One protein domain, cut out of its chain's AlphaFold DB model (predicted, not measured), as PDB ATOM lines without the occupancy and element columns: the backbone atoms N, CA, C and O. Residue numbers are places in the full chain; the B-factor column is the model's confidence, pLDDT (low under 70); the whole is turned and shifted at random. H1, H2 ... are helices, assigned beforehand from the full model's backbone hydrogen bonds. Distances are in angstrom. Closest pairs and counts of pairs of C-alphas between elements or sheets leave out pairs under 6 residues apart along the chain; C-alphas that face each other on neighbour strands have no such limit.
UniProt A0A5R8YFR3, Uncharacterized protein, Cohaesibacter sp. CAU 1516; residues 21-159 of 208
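This is residues 21 to 159 of the 208 residues of an uncharacterized protein of Cohaesibacter sp. CAU 1516 (UniProt A0A5R8YFR3). A long helix, H5, runs through the middle; H2, H3 and H4 pack on its residues 79 to 94, with H1 beyond them on H2, while H6 packs on H5 from another side. The second long helix, H8, meets H5 along residues 93 to 102 and ends at one tip of the body. The printed part has 139 residues with eight named helices, H1 to H8 in chain order, and no named strand: all helix. It is compact, with a radius of gyration of the C-alphas of 15.4 A, and elongated, spanning 51 by 30 by 23 A.

Find C-alpha 21 at (-38.973, -18.041, 38.732), where H1, residues 21 to 26, begins. Read on through H2, 32 to 42, H3, 46 to 54, and H4, 57 to 68. H5, 76 to 102, starts at (-31.982, -14.793, 16.786) and runs 39.5 A. H6, 117 to 127, and H7, 129 to 133, follow; H8, 137 to 159, runs 33.1 A to C-alpha 159 at (-1.583, -22.401, 54.316).

Start at H5, the hub, touching five helices. Its residues 82 to 94 touch H4 in a hairpin, a shallow tilt of 26 degrees, opposite ways; the closest C-alphas, of Ala 63 and Ser 86, are 4.6 A apart. H5, H6 and H8 form an up-and-down bundle, each running against the one before. C-alphas Ala 100 and Ala 150, the closest of H5 and H8, are 3.6 A apart. H2 touches H1, closest C-alphas Arg 26 and Lys 34 at 4.3 A. H7 only just touches H6, only at the corner, with 3 pairs of C-alphas within 8 A. Each O i to N i+4 pair is within hydrogen-bond range in H2, H3, H4, H6 and H8; H1 has 1 of 2, H5 22 of 23, and H7 0 of 1 but 2 of 2 O i to N i+3 pairs.

The C-alphas farthest apart, of Gly 31 and Glu 159, are 51.3 A apart. The printed part has no cut. Look at residues 103 to 116 for the long link, H5 to H6. The pLDDT is under 70 at residues 26 to 31, 44 to 46 and 107 to 115.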
ATOM      1  N   CYS A  21     -39.905 -19.173  38.786       77.50
ATOM      2  CA  CYS A  21     -38.973 -18.041  38.732       77.50
ATOM      3  C   CYS A  21     -39.072 -17.249  37.410       77.50
ATOM      4  O   CYS A  21     -39.025 -16.026  37.416       77.50
ATOM      5  N   LEU A  22     -39.263 -17.929  36.270       77.31
ATOM      6  CA  LEU A  22     -39.410 -17.269  34.963       77.31
ATOM      7  C   LEU A  22     -40.824 -16.724  34.719       77.31
ATOM      8  O   LEU A  22     -40.989 -15.847  33.865       77.31
ATOM      9  N   ASP A  23     -41.826 -17.229  35.442       73.50
ATOM     10  CA  ASP A  23     -43.197 -16.715  35.385       73.50
ATOM     11  C   ASP A  23     -43.299 -15.346  36.065       73.50
ATOM     12  O   ASP A  23     -43.972 -14.457  35.539       73.50
ATOM     13  N   ASP A  24     -42.555 -15.136  37.153       70.06
ATOM     14  CA  ASP A  24     -42.451 -13.832  37.813       70.06
ATOM     15  C   ASP A  24     -41.777 -12.794  36.890       70.06
ATOM     16  O   ASP A  24     -42.252 -11.664  36.755       70.06
ATOM     17  N   VAL A  25     -40.753 -13.207  36.134       72.19
ATOM     18  CA  VAL A  25     -40.052 -12.362  35.146       72.19
ATOM     19  C   VAL A  25     -40.944 -11.957  33.973       72.19
ATOM     20  O   VAL A  25     -40.836 -10.840  33.466       72.19
ATOM     21  N   ARG A  26     -41.863 -12.829  33.534       67.69
ATOM     22  CA  ARG A  26     -42.815 -12.498  32.455       67.69
ATOM     23  C   ARG A  26     -43.705 -11.301  32.811       67.69
ATOM     24  O   ARG A  26     -44.244 -10.675  31.898       67.69
ATOM     25  N   GLY A  27     -43.869 -11.006  34.103       60.09
ATOM     26  CA  GLY A  27     -44.636  -9.873  34.614       60.09
ATOM     27  C   GLY A  27     -43.869  -8.547  34.688       60.09
ATOM     28  O   GLY A  27     -44.508  -7.503  34.821       60.09
ATOM     29  N   GLU A  28     -42.537  -8.553  34.583       61.84
ATOM     30  CA  GLU A  28     -41.704  -7.360  34.766       61.84
ATOM     31  C   GLU A  28     -41.211  -6.742  33.442       61.84
ATOM     32  O   GLU A  28     -40.803  -7.437  32.515       61.84
ATOM     33  N   LEU A  29     -41.238  -5.399  33.404       56.56
ATOM     34  CA  LEU A  29     -40.608  -4.480  32.437       56.56
ATOM     35  C   LEU A  29     -40.926  -4.704  30.934       56.56
ATOM     36  O   LEU A  29     -40.439  -5.626  30.293       56.56
ATOM     37  N   ASP A  30     -41.714  -3.784  30.351       60.28
ATOM     38  CA  ASP A  30     -41.773  -3.425  28.908       60.28
ATOM     39  C   ASP A  30     -41.599  -4.573  27.882       60.28
ATOM     40  O   ASP A  30     -40.805  -4.493  26.945       60.28
ATOM     41  N   GLY A  31     -42.294  -5.698  28.076       69.88
ATOM     42  CA  GLY A  31     -42.219  -6.856  27.174       69.88
ATOM     43  C   GLY A  31     -40.848  -7.548  27.094       69.88
ATOM     44  O   GLY A  31     -40.772  -8.645  26.540       69.88
ATOM     45  N   SER A  32     -39.789  -6.975  27.671       79.31
ATOM     46  CA  SER A  32     -38.432  -7.512  27.653       79.31
ATOM     47  C   SER A  32     -38.292  -8.703  28.588       79.31
ATOM     48  O   SER A  32     -37.665  -9.683  28.194       79.31
ATOM     49  N   GLY A  33     -38.973  -8.696  29.740       82.25
ATOM     50  CA  GLY A  33     -39.072  -9.856  30.633       82.25
ATOM     51  C   GLY A  33     -39.728 -11.062  29.954       82.25
ATOM     52  O   GLY A  33     -39.206 -12.173  30.002       82.25
ATOM     53  N   LYS A  34     -40.810 -10.842  29.195       85.69
ATOM     54  CA  LYS A  34     -41.438 -11.905  28.391       85.69
ATOM     55  C   LYS A  34     -40.475 -12.470  27.344       85.69
ATOM     56  O   LYS A  34     -40.325 -13.686  27.252       85.69
ATOM     57  N   VAL A  35     -39.812 -11.601  26.577       87.56
ATOM     58  CA  VAL A  35     -38.848 -12.019  25.547       87.56
ATOM     59  C   VAL A  35     -37.644 -12.731  26.170       87.56
ATOM     60  O   VAL A  35     -37.143 -13.694  25.589       87.56
ATOM     61  N   PHE A  36     -37.184 -12.294  27.344       89.88
ATOM     62  CA  PHE A  36     -36.127 -12.956  28.101       89.88
ATOM     63  C   PHE A  36     -36.551 -14.370  28.494       89.88
ATOM     64  O   PHE A  36     -35.863 -15.315  28.117       89.88
ATOM     65  N   SER A  37     -37.702 -14.533  29.157       87.19
ATOM     66  CA  SER A  37     -38.207 -15.847  29.567       87.19
ATOM     67  C   SER A  37     -38.395 -16.782  28.372       87.19
ATOM     68  O   SER A  37     -37.909 -17.906  28.412       87.19
ATOM     69  N   GLU A  38     -39.003 -16.311  27.276       87.56
ATOM     70  CA  GLU A  38     -39.153 -17.102  26.044       87.56
ATOM     71  C   GLU A  38     -37.796 -17.495  25.445       87.56
ATOM     72  O   GLU A  38     -37.620 -18.623  24.987       87.56
ATOM     73  N   THR A  39     -36.816 -16.586  25.464       88.19
ATOM     74  CA  THR A  39     -35.461 -16.877  24.977       88.19
ATOM     75  C   THR A  39     -34.789 -17.926  25.858       88.19
ATOM     76  O   THR A  39     -34.220 -18.872  25.329       88.19
ATOM     77  N   VAL A  40     -34.864 -17.797  27.184       87.69
ATOM     78  CA  VAL A  40     -34.265 -18.744  28.137       87.69
ATOM     79  C   VAL A  40     -34.933 -20.116  28.065       87.69
ATOM     80  O   VAL A  40     -34.240 -21.129  28.104       87.69
ATOM     81  N   GLU A  41     -36.251 -20.177  27.884       86.50
ATOM     82  CA  GLU A  41     -36.966 -21.432  27.629       86.50
ATOM     83  C   GLU A  41     -36.549 -22.061  26.296       86.50
ATOM     84  O   GLU A  41     -36.299 -23.264  26.231       86.50
ATOM     85  N   ALA A  42     -36.408 -21.252  25.242       83.56
ATOM     86  CA  ALA A  42     -35.961 -21.708  23.927       83.56
ATOM     87  C   ALA A  42     -34.477 -22.110  23.887       83.56
ATOM     88  O   ALA A  42     -34.049 -22.776  22.943       83.56
ATOM     89  N   LEU A  43     -33.680 -21.723  24.889       79.50
ATOM     90  CA  LEU A  43     -32.292 -22.160  25.010       79.50
ATOM     91  C   LEU A  43     -32.167 -23.655  25.356       79.50
ATOM     92  O   LEU A  43     -31.041 -24.141  25.275       79.50
ATOM     93  N   ASP A  44     -33.272 -24.340  25.712       58.28
ATOM     94  CA  ASP A  44     -33.467 -25.784  26.003       58.28
ATOM     95  C   ASP A  44     -32.284 -26.513  26.661       58.28
ATOM     96  O   ASP A  44     -32.079 -27.720  26.540       58.28
ATOM     97  N   ASN A  45     -31.484 -25.758  27.401       61.53
ATOM     98  CA  ASN A  45     -30.494 -26.269  28.306       61.53
ATOM     99  C   ASN A  45     -31.028 -25.965  29.696       61.53
ATOM    100  O   ASN A  45     -31.009 -24.814  30.144       61.53
ATOM    101  N   LYS A  46     -31.539 -27.010  30.353       62.12
ATOM    102  CA  LYS A  46     -32.035 -27.000  31.733       62.12
ATOM    103  C   LYS A  46     -31.096 -26.206  32.665       62.12
ATOM    104  O   LYS A  46     -31.590 -25.469  33.513       62.12
ATOM    105  N   THR A  47     -29.790 -26.237  32.385       77.75
ATOM    106  CA  THR A  47     -28.731 -25.487  33.066       77.75
ATOM    107  C   THR A  47     -28.965 -23.975  33.132       77.75
ATOM    108  O   THR A  47     -28.875 -23.422  34.214       77.75
ATOM    109  N   PHE A  48     -29.312 -23.272  32.046       82.38
ATOM    110  CA  PHE A  48     -29.394 -21.796  32.103       82.38
ATOM    111  C   PHE A  48     -30.617 -21.289  32.864       82.38
ATOM    112  O   PHE A  48     -30.538 -20.278  33.561       82.38
ATOM    113  N   ARG A  49     -31.745 -21.997  32.748       85.75
ATOM    114  CA  ARG A  49     -32.924 -21.713  33.569       85.75
ATOM    115  C   ARG A  49     -32.611 -21.953  35.042       85.75
ATOM    116  O   ARG A  49     -32.960 -21.122  35.869       85.75
ATOM    117  N   GLU A  50     -31.965 -23.070  35.359       85.38
ATOM    118  CA  GLU A  50     -31.592 -23.402  36.736       85.38
ATOM    119  C   GLU A  50     -30.579 -22.413  37.309       85.38
ATOM    120  O   GLU A  50     -30.833 -21.902  38.394       85.38
ATOM    121  N   SER A  51     -29.532 -22.051  36.558       85.81
ATOM    122  CA  SER A  51     -28.585 -20.995  36.934       85.81
ATOM    123  C   SER A  51     -29.314 -19.691  37.237       85.81
ATOM    124  O   SER A  51     -29.151 -19.150  38.323       85.81
ATOM    125  N   TYR A  52     -30.185 -19.212  36.340       88.50
ATOM    126  CA  TYR A  52     -30.936 -17.976  36.576       88.50
ATOM    127  C   TYR A  52     -31.839 -18.055  37.816       88.50
ATOM    128  O   TYR A  52     -31.849 -17.135  38.633       88.50
ATOM    129  N   CYS A  53     -32.581 -19.153  37.989       87.38
ATOM    130  CA  CYS A  53     -33.447 -19.324  39.155       87.38
ATOM    131  C   CYS A  53     -32.663 -19.490  40.468       87.38
ATOM    132  O   CYS A  53     -33.221 -19.224  41.531       87.38
ATOM    133  N   ALA A  54     -31.412 -19.955  40.409       87.31
ATOM    134  CA  ALA A  54     -30.546 -20.120  41.573       87.31
ATOM    135  C   ALA A  54     -29.887 -18.808  42.024       87.31
ATOM    136  O   ALA A  54     -29.485 -18.717  43.182       87.31
ATOM    137  N   LEU A  55     -29.810 -17.803  41.142       88.56
ATOM    138  CA  LEU A  55     -29.270 -16.484  41.465       88.56
ATOM    139  C   LEU A  55     -30.019 -15.815  42.621       88.56
ATOM    140  O   LEU A  55     -31.244 -15.915  42.751       88.56
ATOM    141  N   SER A  56     -29.291 -15.002  43.381       89.44
ATOM    142  CA  SER A  56     -29.902 -14.023  44.281       89.44
ATOM    143  C   SER A  56     -30.851 -13.070  43.529       89.44
ATOM    144  O   SER A  56     -30.624 -12.729  42.369       89.44
ATOM    145  N   ALA A  57     -31.892 -12.551  44.189       87.69
ATOM    146  CA  ALA A  57     -32.832 -11.607  43.558       87.69
ATOM    147  C   ALA A  57     -32.141 -10.342  42.996       87.69
ATOM    148  O   ALA A  57     -32.558  -9.780  41.979       87.69
ATOM    149  N   ALA A  58     -31.054  -9.897  43.638       88.62
ATOM    150  CA  ALA A  58     -30.249  -8.779  43.154       88.62
ATOM    151  C   ALA A  58     -29.525  -9.134  41.845       88.62
ATOM    152  O   ALA A  58     -29.547  -8.349  40.897       88.62
ATOM    153  N   ASP A  59     -28.940 -10.328  41.765       91.62
ATOM    154  CA  ASP A  59     -28.234 -10.808  40.576       91.62
ATOM    155  C   ASP A  59     -29.198 -11.172  39.434       91.62
ATOM    156  O   ASP A  59     -28.907 -10.880  38.272       91.62
ATOM    157  N   GLN A  60     -30.401 -11.668  39.748       91.12
ATOM    158  CA  GLN A  60     -31.503 -11.804  38.786       91.12
ATOM    159  C   GLN A  60     -31.885 -10.452  38.177       91.12
ATOM    160  O   GLN A  60     -32.049 -10.338  36.961       91.12
ATOM    161  N   THR A  61     -31.967  -9.403  39.001       90.44
ATOM    162  CA  THR A  61     -32.240  -8.039  38.527       90.44
ATOM    163  C   THR A  61     -31.120  -7.536  37.614       90.44
ATOM    164  O   THR A  61     -31.389  -6.919  36.583       90.44
ATOM    165  N   VAL A  62     -29.854  -7.804  37.953       92.75
ATOM    166  CA  VAL A  62     -28.712  -7.447  37.094       92.75
ATOM    167  C   VAL A  62     -28.799  -8.173  35.754       92.75
ATOM    168  O   VAL A  62     -28.677  -7.518  34.719       92.75
ATOM    169  N   ALA A  63     -29.079  -9.477  35.752       93.38
ATOM    170  CA  ALA A  63     -29.256 -10.263  34.534       93.38
ATOM    171  C   ALA A  63     -30.356  -9.687  33.627       93.38
ATOM    172  O   ALA A  63     -30.142  -9.478  32.431       93.38
ATOM    173  N   LEU A  64     -31.513  -9.338  34.193       92.38
ATOM    174  CA  LEU A  64     -32.598  -8.724  33.424       92.38
ATOM    175  C   LEU A  64     -32.212  -7.355  32.870       92.38
ATOM    176  O   LEU A  64     -32.462  -7.079  31.700       92.38
ATOM    177  N   ARG A  65     -31.548  -6.509  33.664       92.75
ATOM    178  CA  ARG A  65     -31.080  -5.194  33.200       92.75
ATOM    179  C   ARG A  65     -30.037  -5.308  32.093       92.75
ATOM    180  O   ARG A  65     -30.040  -4.497  31.170       92.75
ATOM    181  N   LEU A  66     -29.151  -6.300  32.172       94.44
ATOM    182  CA  LEU A  66     -28.176  -6.591  31.126       94.44
ATOM    183  C   LEU A  66     -28.873  -6.940  29.812       94.44
ATOM    184  O   LEU A  66     -28.558  -6.343  28.779       94.44
ATOM    185  N   PHE A  67     -29.860  -7.832  29.866       93.75
ATOM    186  CA  PHE A  67     -30.650  -8.196  28.699       93.75
ATOM    187  C   PHE A  67     -31.444  -6.999  28.149       93.75
ATOM    188  O   PHE A  67     -31.325  -6.661  26.968       93.75
ATOM    189  N   ASP A  68     -32.189  -6.304  29.011       92.31
ATOM    190  CA  ASP A  68     -33.036  -5.164  28.648       92.31
ATOM    191  C   ASP A  68     -32.240  -4.030  27.982       92.31
ATOM    192  O   ASP A  68     -32.703  -3.408  27.023       92.31
ATOM    193  N   SER A  69     -30.987  -3.823  28.409       91.94
ATOM    194  CA  SER A  69     -30.127  -2.761  27.878       91.94
ATOM    195  C   SER A  69     -29.831  -2.878  26.378       91.94
ATOM    196  O   SER A  69     -29.525  -1.869  25.740       91.94
ATOM    197  N   ALA A  70     -29.906  -4.080  25.798       91.88
ATOM    198  CA  ALA A  70     -29.485  -4.320  24.418       91.88
ATOM    199  C   ALA A  70     -30.519  -5.061  23.555       91.88
ATOM    200  O   ALA A  70     -30.489  -4.898  22.335       91.88
ATOM    201  N   PHE A  71     -31.455  -5.829  24.130       90.00
ATOM    202  CA  PHE A  71     -32.255  -6.802  23.364       90.00
ATOM    203  C   PHE A  71     -33.056  -6.209  22.194       90.00
ATOM    204  O   PHE A  71     -33.243  -6.895  21.191       90.00
ATOM    205  N   ARG A  72     -33.510  -4.947  22.289       87.69
ATOM    206  CA  ARG A  72     -34.350  -4.305  21.256       87.69
ATOM    207  C   ARG A  72     -33.676  -4.238  19.886       87.69
ATOM    208  O   ARG A  72     -34.369  -4.204  18.879       87.69
ATOM    209  N   ASN A  73     -32.343  -4.238  19.855       86.38
ATOM    210  CA  ASN A  73     -31.556  -4.129  18.627       86.38
ATOM    211  C   ASN A  73     -31.035  -5.484  18.120       86.38
ATOM    212  O   ASN A  73     -30.289  -5.515  17.144       86.38
ATOM    213  N   HIS A  74     -31.384  -6.595  18.781       87.81
ATOM    214  CA  HIS A  74     -30.828  -7.914  18.486       87.81
ATOM    215  C   HIS A  74     -31.912  -8.987  18.354       87.81
ATOM    216  O   HIS A  74     -32.894  -9.038  19.100       87.81
ATOM    217  N   GLU A  75     -31.696  -9.906  17.415       87.62
ATOM    218  CA  GLU A  75     -32.596 -11.022  17.120       87.62
ATOM    219  C   GLU A  75     -31.820 -12.338  16.993       87.62
ATOM    220  O   GLU A  75     -30.587 -12.355  16.928       87.62
ATOM    221  N   GLY A  76     -32.547 -13.458  16.986       86.81
ATOM    222  CA  GLY A  76     -31.982 -14.793  16.786       86.81
ATOM    223  C   GLY A  76     -30.802 -15.097  17.716       86.81
ATOM    224  O   GLY A  76     -30.898 -14.971  18.938       86.81
ATOM    225  N   ASN A  77     -29.670 -15.484  17.123       87.69
ATOM    226  CA  ASN A  77     -28.479 -15.922  17.855       87.69
ATOM    227  C   ASN A  77     -27.860 -14.839  18.747       87.69
ATOM    228  O   ASN A  77     -27.290 -15.169  19.789       87.69
ATOM    229  N   ASP A  78     -27.961 -13.561  18.375       91.50
ATOM    230  CA  ASP A  78     -27.431 -12.479  19.208       91.50
ATOM    231  C   ASP A  78     -28.270 -12.297  20.470       91.50
ATOM    232  O   ASP A  78     -27.712 -12.147  21.555       91.50
ATOM    233  N   ARG A  79     -29.598 -12.414  20.362       91.31
ATOM    234  CA  ARG A  79     -30.497 -12.381  21.523       91.31
ATOM    235  C   ARG A  79     -30.260 -13.571  22.453       91.31
ATOM    236  O   ARG A  79     -30.179 -13.391  23.664       91.31
ATOM    237  N   ALA A  80     -30.077 -14.765  21.889       90.94
ATOM    238  CA  ALA A  80     -29.715 -15.959  22.650       90.94
ATOM    239  C   ALA A  80     -28.361 -15.797  23.367       90.94
ATOM    240  O   ALA A  80     -28.225 -16.148  24.537       90.94
ATOM    241  N   THR A  81     -27.361 -15.227  22.687       92.38
ATOM    242  CA  THR A  81     -26.039 -14.953  23.274       92.38
ATOM    243  C   THR A  81     -26.133 -13.923  24.395       92.38
ATOM    244  O   THR A  81     -25.550 -14.123  25.457       92.38
ATOM    245  N   LEU A  82     -26.896 -12.849  24.184       94.50
ATOM    246  CA  LEU A  82     -27.145 -11.825  25.191       94.50
ATOM    247  C   LEU A  82     -27.803 -12.426  26.437       94.50
ATOM    248  O   LEU A  82     -27.334 -12.165  27.540       94.50
ATOM    249  N   ALA A  83     -28.833 -13.262  26.273       92.75
ATOM    250  CA  ALA A  83     -29.494 -13.940  27.388       92.75
ATOM    251  C   ALA A  83     -28.524 -14.838  28.172       92.75
ATOM    252  O   ALA A  83     -28.449 -14.726  29.393       92.75
ATOM    253  N   ARG A  84     -27.716 -15.659  27.481       92.12
ATOM    254  CA  ARG A  84     -26.694 -16.508  28.124       92.12
ATOM    255  C   ARG A  84     -25.710 -15.682  28.948       92.12
ATOM    256  O   ARG A  84     -25.540 -15.947  30.130       92.12
ATOM    257  N   LEU A  85     -25.098 -14.659  28.350       92.88
ATOM    258  CA  LEU A  85     -24.111 -13.816  29.037       92.88
ATOM    259  C   LEU A  85     -24.719 -13.041  30.210       92.88
ATOM    260  O   LEU A  85     -24.069 -12.888  31.241       92.88
ATOM    261  N   SER A  86     -25.971 -12.601  30.067       94.06
ATOM    262  CA  SER A  86     -26.699 -11.900  31.126       94.06
ATOM    263  C   SER A  86     -26.923 -12.776  32.358       94.06
ATOM    264  O   SER A  86     -26.972 -12.239  33.455       94.06
ATOM    265  N   ILE A  87     -27.023 -14.099  32.192       92.38
ATOM    266  CA  ILE A  87     -27.135 -15.066  33.295       92.38
ATOM    267  C   ILE A  87     -25.748 -15.457  33.818       92.38
ATOM    268  O   ILE A  87     -25.516 -15.428  35.022       92.38
ATOM    269  N   MET A  88     -24.816 -15.780  32.917       91.06
ATOM    270  CA  MET A  88     -23.485 -16.275  33.286       91.06
ATOM    271  C   MET A  88     -22.686 -15.266  34.105       91.06
ATOM    272  O   MET A  88     -22.013 -15.657  35.047       91.06
ATOM    273  N   ILE A  89     -22.713 -13.977  33.751       92.31
ATOM    274  CA  ILE A  89     -21.895 -12.975  34.449       92.31
ATOM    275  C   ILE A  89     -22.296 -12.867  35.934       92.31
ATOM    276  O   ILE A  89     -21.412 -13.011  36.779       92.31
ATOM    277  N   PRO A  90     -23.580 -12.671  36.291       91.50
ATOM    278  CA  PRO A  90     -23.997 -12.682  37.691       91.50
ATOM    279  C   PRO A  90     -23.797 -14.033  38.393       91.50
ATOM    280  O   PRO A  90     -23.333 -14.034  39.527       91.50
ATOM    281  N   ASP A  91     -24.059 -15.161  37.722       89.50
ATOM    282  CA  ASP A  91     -23.877 -16.515  38.289       89.50
ATOM    283  C   ASP A  91     -22.428 -16.755  38.708       89.50
ATOM    284  O   ASP A  91     -22.098 -17.054  39.857       89.50
ATOM    285  N   ILE A  92     -21.518 -16.474  37.784       87.56
ATOM    286  CA  ILE A  92     -20.091 -16.549  38.033       87.56
ATOM    287  C   ILE A  92     -19.672 -15.606  39.169       87.56
ATOM    288  O   ILE A  92     -18.878 -15.994  40.028       87.56
ATOM    289  N   ARG A  93     -20.184 -14.369  39.194       89.50
ATOM    290  CA  ARG A  93     -19.863 -13.405  40.254       89.50
ATOM    291  C   ARG A  93     -20.329 -13.903  41.623       89.50
ATOM    292  O   ARG A  93     -19.590 -13.741  42.591       89.50
ATOM    293  N   GLU A  94     -21.508 -14.516  41.711       89.19
ATOM    294  CA  GLU A  94     -22.016 -15.105  42.952       89.19
ATOM    295  C   GLU A  94     -21.124 -16.263  43.425       89.19
ATOM    296  O   GLU A  94     -20.757 -16.329  44.600       89.19
ATOM    297  N   ASN A  95     -20.692 -17.128  42.504       86.69
ATOM    298  CA  ASN A  95     -19.780 -18.227  42.823       86.69
ATOM    299  C   ASN A  95     -18.415 -17.719  43.319       86.69
ATOM    300  O   ASN A  95     -17.891 -18.237  44.303       86.69
ATOM    301  N   VAL A  96     -17.862 -16.661  42.717       87.00
ATOM    302  CA  VAL A  96     -16.625 -16.019  43.204       87.00
ATOM    303  C   VAL A  96     -16.834 -15.400  44.587       87.00
ATOM    304  O   VAL A  96     -15.985 -15.553  45.462       87.00
ATOM    305  N   ALA A  97     -17.977 -14.751  44.825       89.12
ATOM    306  CA  ALA A  97     -18.307 -14.206  46.138       89.12
ATOM    307  C   ALA A  97     -18.417 -15.304  47.210       89.12
ATOM    308  O   ALA A  97     -17.976 -15.100  48.340       89.12
ATOM    309  N   PHE A  98     -18.946 -16.479  46.860       88.12
ATOM    310  CA  PHE A  98     -18.946 -17.635  47.754       88.12
ATOM    311  C   PHE A  98     -17.520 -18.090  48.092       88.12
ATOM    312  O   PHE A  98     -17.227 -18.311  49.268       88.12
ATOM    313  N   VAL A  99     -16.630 -18.180  47.100       88.81
ATOM    314  CA  VAL A  99     -15.221 -18.538  47.332       88.81
ATOM    315  C   VAL A  99     -14.544 -17.510  48.238       88.81
ATOM    316  O   VAL A  99     -13.893 -17.896  49.201       88.81
ATOM    317  N   ALA A 100     -14.753 -16.212  48.011       90.06
ATOM    318  CA  ALA A 100     -14.216 -15.153  48.871       90.06
ATOM    319  C   ALA A 100     -14.677 -15.256  50.332       90.06
ATOM    320  O   ALA A 100     -13.927 -14.923  51.244       90.06
ATOM    321  N   GLN A 101     -15.901 -15.727  50.570       91.44
ATOM    322  CA  GLN A 101     -16.440 -15.870  51.922       91.44
ATOM    323  C   GLN A 101     -15.976 -17.148  52.625       91.44
ATOM    324  O   GLN A 101     -15.790 -17.136  53.841       91.44
ATOM    325  N   ASN A 102     -15.824 -18.248  51.886       89.12
ATOM    326  CA  ASN A 102     -15.639 -19.577  52.479       89.12
ATOM    327  C   ASN A 102     -14.225 -20.143  52.272       89.12
ATOM    328  O   ASN A 102     -13.829 -21.067  52.981       89.12
ATOM    329  N   GLY A 103     -13.463 -19.599  51.321       85.06
ATOM    330  CA  GLY A 103     -12.200 -20.168  50.845       85.06
ATOM    331  C   GLY A 103     -12.383 -21.530  50.168       85.06
ATOM    332  O   GLY A 103     -11.451 -22.324  50.111       85.06
ATOM    333  N   GLU A 104     -13.600 -21.824  49.707       83.62
ATOM    334  CA  GLU A 104     -14.017 -23.128  49.195       83.62
ATOM    335  C   GLU A 104     -14.841 -22.946  47.922       83.62
ATOM    336  O   GLU A 104     -15.581 -21.971  47.767       83.62
ATOM    337  N   ILE A 105     -14.719 -23.899  47.004       79.56
ATOM    338  CA  ILE A 105     -15.525 -23.949  45.785       79.56
ATOM    339  C   ILE A 105     -16.862 -24.620  46.120       79.56
ATOM    340  O   ILE A 105     -16.886 -25.623  46.833       79.56
ATOM    341  N   ARG A 106     -17.980 -24.099  45.594       70.25
ATOM    342  CA  ARG A 106     -19.259 -24.826  45.639       70.25
ATOM    343  C   ARG A 106     -19.106 -26.101  44.815       70.25
ATOM    344  O   ARG A 106     -19.000 -26.035  43.594       70.25
ATOM    345  N   GLU A 107     -19.093 -27.254  45.471       57.97
ATOM    346  CA  GLU A 107     -19.122 -28.546  44.793       57.97
ATOM    347  C   GLU A 107     -20.549 -28.793  44.273       57.97
ATOM    348  O   GLU A 107     -21.385 -29.403  44.934       57.97
ATOM    349  N   VAL A 108     -20.857 -28.240  43.100       56.69
ATOM    350  CA  VAL A 108     -22.042 -28.605  42.317       56.69
ATOM    351  C   VAL A 108     -21.523 -29.359  41.099       56.69
ATOM    352  O   VAL A 108     -20.860 -28.782  40.246       56.69
ATOM    353  N   ASP A 109     -21.739 -30.673  41.080       54.06
ATOM    354  CA  ASP A 109     -21.431 -31.578  39.962       54.06
ATOM    355  C   ASP A 109     -19.968 -31.610  39.461       54.06
ATOM    356  O   ASP A 109     -19.692 -32.080  38.360       54.06
ATOM    357  N   GLY A 110     -19.001 -31.201  40.292       45.28
ATOM    358  CA  GLY A 110     -17.570 -31.466  40.081       45.28
ATOM    359  C   GLY A 110     -16.866 -30.618  39.014       45.28
ATOM    360  O   GLY A 110     -15.667 -30.802  38.803       45.28
ATOM    361  N   GLU A 111     -17.554 -29.671  38.372       50.62
ATOM    362  CA  GLU A 111     -16.952 -28.784  37.376       50.62
ATOM    363  C   GLU A 111     -16.821 -27.359  37.921       50.62
ATOM    364  O   GLU A 111     -17.765 -26.574  37.949       50.62
ATOM    365  N   TRP A 112     -15.607 -27.003  38.350       55.12
ATOM    366  CA  TRP A 112     -15.244 -25.597  38.488       55.12
ATOM    367  C   TRP A 112     -14.874 -25.072  37.105       55.12
ATOM    368  O   TRP A 112     -13.784 -25.346  36.592       55.12
ATOM    369  N   GLU A 113     -15.783 -24.340  36.469       53.91
ATOM    370  CA  GLU A 113     -15.437 -23.652  35.234       53.91
ATOM    371  C   GLU A 113     -14.385 -22.580  35.542       53.91
ATOM    372  O   GLU A 113     -14.544 -21.740  36.424       53.91
ATOM    373  N   SER A 114     -13.269 -22.621  34.810       51.69
ATOM    374  CA  SER A 114     -12.238 -21.586  34.841       51.69
ATOM    375  C   SER A 114     -12.864 -20.253  34.437       51.69
ATOM    376  O   SER A 114     -13.199 -20.007  33.275       51.69
ATOM    377  N   ILE A 115     -13.060 -19.388  35.425       55.53
ATOM    378  CA  ILE A 115     -13.787 -18.143  35.253       55.53
ATOM    379  C   ILE A 115     -12.867 -17.076  34.662       55.53
ATOM    380  O   ILE A 115     -12.019 -16.482  35.323       55.53
ATOM    381  N   GLY A 116     -13.106 -16.760  33.395       71.06
ATOM    382  CA  GLY A 116     -12.697 -15.498  32.798       71.06
ATOM    383  C   GLY A 116     -13.820 -14.465  32.858       71.06
ATOM    384  O   GLY A 116     -14.129 -13.906  31.811       71.06
ATOM    385  N   ILE A 117     -14.465 -14.205  34.008       83.81
ATOM    386  CA  ILE A 117     -15.623 -13.278  34.056       83.81
ATOM    387  C   ILE A 117     -15.262 -11.903  33.508       83.81
ATOM    388  O   ILE A 117     -16.049 -11.316  32.783       83.81
ATOM    389  N   MET A 118     -14.043 -11.423  33.759       86.75
ATOM    390  CA  MET A 118     -13.560 -10.158  33.205       86.75
ATOM    391  C   MET A 118     -13.516 -10.196  31.673       86.75
ATOM    392  O   MET A 118     -13.913  -9.237  31.021       86.75
ATOM    393  N   ARG A 119     -13.127 -11.339  31.091       87.75
ATOM    394  CA  ARG A 119     -13.163 -11.572  29.641       87.75
ATOM    395  C   ARG A 119     -14.599 -11.679  29.122       87.75
ATOM    396  O   ARG A 119     -14.873 -11.211  28.022       87.75
ATOM    397  N   LEU A 120     -15.519 -12.271  29.886       89.75
ATOM    398  CA  LEU A 120     -16.944 -12.318  29.534       89.75
ATOM    399  C   LEU A 120     -17.583 -10.928  29.580       89.75
ATOM    400  O   LEU A 120     -18.313 -10.576  28.660       89.75
ATOM    401  N   ILE A 121     -17.267 -10.128  30.600       92.00
ATOM    402  CA  ILE A 121     -17.677  -8.728  30.726       92.00
ATOM    403  C   ILE A 121     -17.152  -7.931  29.532       92.00
ATOM    404  O   ILE A 121     -17.934  -7.260  28.862       92.00
ATOM    405  N   GLU A 122     -15.862  -8.047  29.214       92.00
ATOM    406  CA  GLU A 122     -15.265  -7.375  28.058       92.00
ATOM    407  C   GLU A 122     -15.945  -7.812  26.754       92.00
ATOM    408  O   GLU A 122     -16.369  -6.974  25.957       92.00
ATOM    409  N   HIS A 123     -16.131  -9.120  26.556       93.12
ATOM    410  CA  HIS A 123     -16.813  -9.656  25.382       93.12
ATOM    411  C   HIS A 123     -18.245  -9.123  25.262       93.12
ATOM    412  O   HIS A 123     -18.663  -8.714  24.177       93.12
ATOM    413  N   MET A 124     -18.982  -9.078  26.372       94.31
ATOM    414  CA  MET A 124     -20.340  -8.548  26.427       94.31
ATOM    415  C   MET A 124     -20.379  -7.057  26.091       94.31
ATOM    416  O   MET A 124     -21.202  -6.642  25.283       94.31
ATOM    417  N   GLN A 125     -19.464  -6.256  26.634       94.38
ATOM    418  CA  GLN A 125     -19.386  -4.819  26.362       94.38
ATOM    419  C   GLN A 125     -18.939  -4.493  24.931       94.38
ATOM    420  O   GLN A 125     -19.325  -3.454  24.394       94.38
ATOM    421  N   VAL A 126     -18.107  -5.338  24.314       94.81
ATOM    422  CA  VAL A 126     -17.687  -5.181  22.912       94.81
ATOM    423  C   VAL A 126     -18.818  -5.581  21.968       94.81
ATOM    424  O   VAL A 126     -19.123  -4.843  21.032       94.81
ATOM    425  N   ARG A 127     -19.458  -6.730  22.216       94.69
ATOM    426  CA  ARG A 127     -20.526  -7.262  21.359       94.69
ATOM    427  C   ARG A 127     -21.849  -6.512  21.523       94.69
ATOM    428  O   ARG A 127     -22.561  -6.325  20.543       94.69
ATOM    429  N   PHE A 128     -22.152  -6.059  22.737       95.81
ATOM    430  CA  PHE A 128     -23.385  -5.364  23.107       95.81
ATOM    431  C   PHE A 128     -23.063  -4.061  23.862       95.81
ATOM    432  O   PHE A 128     -23.210  -4.000  25.085       95.81
ATOM    433  N   PRO A 129     -22.635  -2.985  23.174       94.94
ATOM    434  CA  PRO A 129     -22.119  -1.775  23.824       94.94
ATOM    435  C   PRO A 129     -23.059  -1.108  24.835       94.94
ATOM    436  O   PRO A 129     -22.584  -0.515  25.804       94.94
ATOM    437  N   SER A 130     -24.377  -1.235  24.663       94.19
ATOM    438  CA  SER A 130     -25.378  -0.693  25.593       94.19
ATOM    439  C   SER A 130     -25.278  -1.273  27.012       94.19
ATOM    440  O   SER A 130     -25.657  -0.612  27.985       94.19
ATOM    441  N   THR A 131     -24.693  -2.467  27.153       95.25
ATOM    442  CA  THR A 131     -24.505  -3.150  28.443       95.25
ATOM    443  C   THR A 131     -23.499  -2.448  29.353       95.25
ATOM    444  O   THR A 131     -23.548  -2.649  30.563       95.25
ATOM    445  N   LYS A 132     -22.646  -1.555  28.824       94.06
ATOM    446  CA  LYS A 132     -21.701  -0.736  29.614       94.06
ATOM    447  C   LYS A 132     -22.383   0.124  30.679       94.06
ATOM    448  O   LYS A 132     -21.759   0.484  31.671       94.06
ATOM    449  N   SER A 133     -23.660   0.455  30.481       93.25
ATOM    450  CA  SER A 133     -24.460   1.179  31.475       93.25
ATOM    451  C   SER A 133     -24.725   0.357  32.744       93.25
ATOM    452  O   SER A 133     -24.841   0.923  33.828       93.25
ATOM    453  N   VAL A 134     -24.795  -0.970  32.615       93.56
ATOM    454  CA  VAL A 134     -24.998  -1.915  33.721       93.56
ATOM    455  C   VAL A 134     -23.647  -2.445  34.207       93.56
ATOM    456  O   VAL A 134     -23.331  -2.334  35.389       93.56
ATOM    457  N   LEU A 135     -22.807  -2.919  33.281       94.00
ATOM    458  CA  LEU A 135     -21.409  -3.308  33.508       94.00
ATOM    459  C   LEU A 135     -20.517  -2.064  33.574       94.00
ATOM    460  O   LEU A 135     -19.608  -1.894  32.767       94.00
ATOM    461  N   SER A 136     -20.824  -1.157  34.492       92.94
ATOM    462  CA  SER A 136     -20.066   0.081  34.677       92.94
ATOM    463  C   SER A 136     -18.662  -0.184  35.232       92.94
ATOM    464  O   SER A 136     -18.402  -1.236  35.815       92.94
ATOM    465  N   ASP A 137     -17.770   0.809  35.163       93.12
ATOM    466  CA  ASP A 137     -16.438   0.718  35.782       93.12
ATOM    467  C   ASP A 137     -16.500   0.385  37.281       93.12
ATOM    468  O   ASP A 137     -15.590  -0.243  37.817       93.12
ATOM    469  N   ALA A 138     -17.564   0.804  37.973       93.94
ATOM    470  CA  ALA A 138     -17.783   0.443  39.369       93.94
ATOM    471  C   ALA A 138     -18.038  -1.063  39.525       93.94
ATOM    472  O   ALA A 138     -17.350  -1.706  40.312       93.94
ATOM    473  N   TYR A 139     -18.933  -1.633  38.712       91.81
ATOM    474  CA  TYR A 139     -19.213  -3.072  38.708       91.81
ATOM    475  C   TYR A 139     -17.960  -3.896  38.385       91.81
ATOM    476  O   TYR A 139     -17.690  -4.915  39.020       91.81
ATOM    477  N   VAL A 140     -17.162  -3.432  37.421       91.81
ATOM    478  CA  VAL A 140     -15.897  -4.070  37.038       91.81
ATOM    479  C   VAL A 140     -14.895  -4.049  38.196       91.81
ATOM    480  O   VAL A 140     -14.291  -5.077  38.494       91.81
ATOM    481  N   ARG A 141     -14.746  -2.912  38.893       94.00
ATOM    482  CA  ARG A 141     -13.866  -2.808  40.071       94.00
ATOM    483  C   ARG A 141     -14.327  -3.680  41.235       94.00
ATOM    484  O   ARG A 141     -13.498  -4.341  41.845       94.00
ATOM    485  N   GLU A 142     -15.622  -3.692  41.533       93.00
ATOM    486  CA  GLU A 142     -16.187  -4.558  42.576       93.00
ATOM    487  C   GLU A 142     -15.962  -6.032  42.252       93.00
ATOM    488  O   GLU A 142     -15.587  -6.811  43.122       93.00
ATOM    489  N   THR A 143     -16.143  -6.406  40.985       90.62
ATOM    490  CA  THR A 143     -15.892  -7.770  40.521       90.62
ATOM    491  C   THR A 143     -14.420  -8.133  40.682       90.62
ATOM    492  O   THR A 143     -14.132  -9.178  41.247       90.62
ATOM    493  N   ALA A 144     -13.485  -7.271  40.270       90.62
ATOM    494  CA  ALA A 144     -12.050  -7.509  40.451       90.62
ATOM    495  C   ALA A 144     -11.659  -7.671  41.932       90.62
ATOM    496  O   ALA A 144     -10.967  -8.623  42.275       90.62
ATOM    497  N   ALA A 145     -12.187  -6.823  42.819       92.62
ATOM    498  CA  ALA A 145     -11.951  -6.939  44.257       92.62
ATOM    499  C   ALA A 145     -12.473  -8.265  44.845       92.62
ATOM    500  O   ALA A 145     -11.869  -8.807  45.767       92.62
ATOM    501  N   LEU A 146     -13.570  -8.816  44.306       90.81
ATOM    502  CA  LEU A 146     -14.048 -10.146  44.697       90.81
ATOM    503  C   LEU A 146     -13.067 -11.259  44.295       90.81
ATOM    504  O   LEU A 146     -12.953 -12.229  45.038       90.81
ATOM    505  N   PHE A 147     -12.345 -11.132  43.174       88.19
ATOM    506  CA  PHE A 147     -11.295 -12.099  42.812       88.19
ATOM    507  C   PHE A 147     -10.110 -12.028  43.752       88.19
ATOM    508  O   PHE A 147      -9.635 -13.076  44.176       88.19
ATOM    509  N   ASP A 148      -9.655 -10.821  44.080       90.75
ATOM    510  CA  ASP A 148      -8.544 -10.645  45.013       90.75
ATOM    511  C   ASP A 148      -8.906 -11.263  46.375       90.75
ATOM    512  O   ASP A 148      -8.153 -12.074  46.907       90.75
ATOM    513  N   ALA A 149     -10.121 -11.003  46.872       92.81
ATOM    514  CA  ALA A 149     -10.619 -11.604  48.109       92.81
ATOM    515  C   ALA A 149     -10.772 -13.137  48.022       92.81
ATOM    516  O   ALA A 149     -10.442 -13.847  48.971       92.81
ATOM    517  N   ALA A 150     -11.255 -13.668  46.894       90.44
ATOM    518  CA  ALA A 150     -11.343 -15.110  46.660       90.44
ATOM    519  C   ALA A 150      -9.965 -15.776  46.638       90.44
ATOM    520  O   ALA A 150      -9.790 -16.839  47.231       90.44
ATOM    521  N   PHE A 151      -8.989 -15.142  45.993       89.69
ATOM    522  CA  PHE A 151      -7.613 -15.613  45.956       89.69
ATOM    523  C   PHE A 151      -7.007 -15.645  47.360       89.69
ATOM    524  O   PHE A 151      -6.530 -16.694  47.788       89.69
ATOM    525  N   GLU A 152      -7.116 -14.548  48.112       93.31
ATOM    526  CA  GLU A 152      -6.633 -14.470  49.495       93.31
ATOM    527  C   GLU A 152      -7.271 -15.539  50.398       93.31
ATOM    528  O   GLU A 152      -6.571 -16.193  51.173       93.31
ATOM    529  N   ALA A 153      -8.583 -15.766  50.274       93.44
ATOM    530  CA  ALA A 153      -9.294 -16.771  51.062       93.44
ATOM    531  C   ALA A 153      -8.809 -18.201  50.768       93.44
ATOM    532  O   ALA A 153      -8.618 -18.993  51.694       93.44
ATOM    533  N   VAL A 154      -8.582 -18.531  49.492       90.75
ATOM    534  CA  VAL A 154      -8.062 -19.845  49.083       90.75
ATOM    535  C   VAL A 154      -6.620 -20.028  49.553       90.75
ATOM    536  O   VAL A 154      -6.307 -21.068  50.128       90.75
ATOM    537  N   THR A 155      -5.759 -19.016  49.398       92.19
ATOM    538  CA  THR A 155      -4.375 -19.064  49.898       92.19
ATOM    539  C   THR A 155      -4.334 -19.281  51.411       92.19
ATOM    540  O   THR A 155      -3.584 -20.125  51.893       92.19
ATOM    541  N   ALA A 156      -5.184 -18.595  52.179       92.50
ATOM    542  CA  ALA A 156      -5.246 -18.783  53.628       92.50
ATOM    543  C   ALA A 156      -5.660 -20.216  54.023       92.50
ATOM    544  O   ALA A 156      -5.112 -20.789  54.969       92.50
ATOM    545  N   LYS A 157      -6.608 -20.822  53.295       92.69
ATOM    546  CA  LYS A 157      -7.023 -22.223  53.497       92.69
ATOM    547  C   LYS A 157      -5.932 -23.220  53.103       92.69
ATOM    548  O   LYS A 157      -5.776 -24.241  53.777       92.69
ATOM    549  N   GLU A 158      -5.175 -22.934  52.047       93.00
ATOM    550  CA  GLU A 158      -4.013 -23.726  51.632       93.00
ATOM    551  C   GLU A 158      -2.934 -23.718  52.725       93.00
ATOM    552  O   GLU A 158      -2.539 -24.781  53.205       93.00
ATOM    553  N   GLU A 159      -2.555 -22.538  53.223       95.38
ATOM    554  CA  GLU A 159      -1.583 -22.401  54.316       95.38
ATOM    555  C   GLU A 159      -2.048 -23.103  55.602       95.38
ATOM    556  O   GLU A 159      -1.259 -23.756  56.293       95.38
TER     557      GLU A 159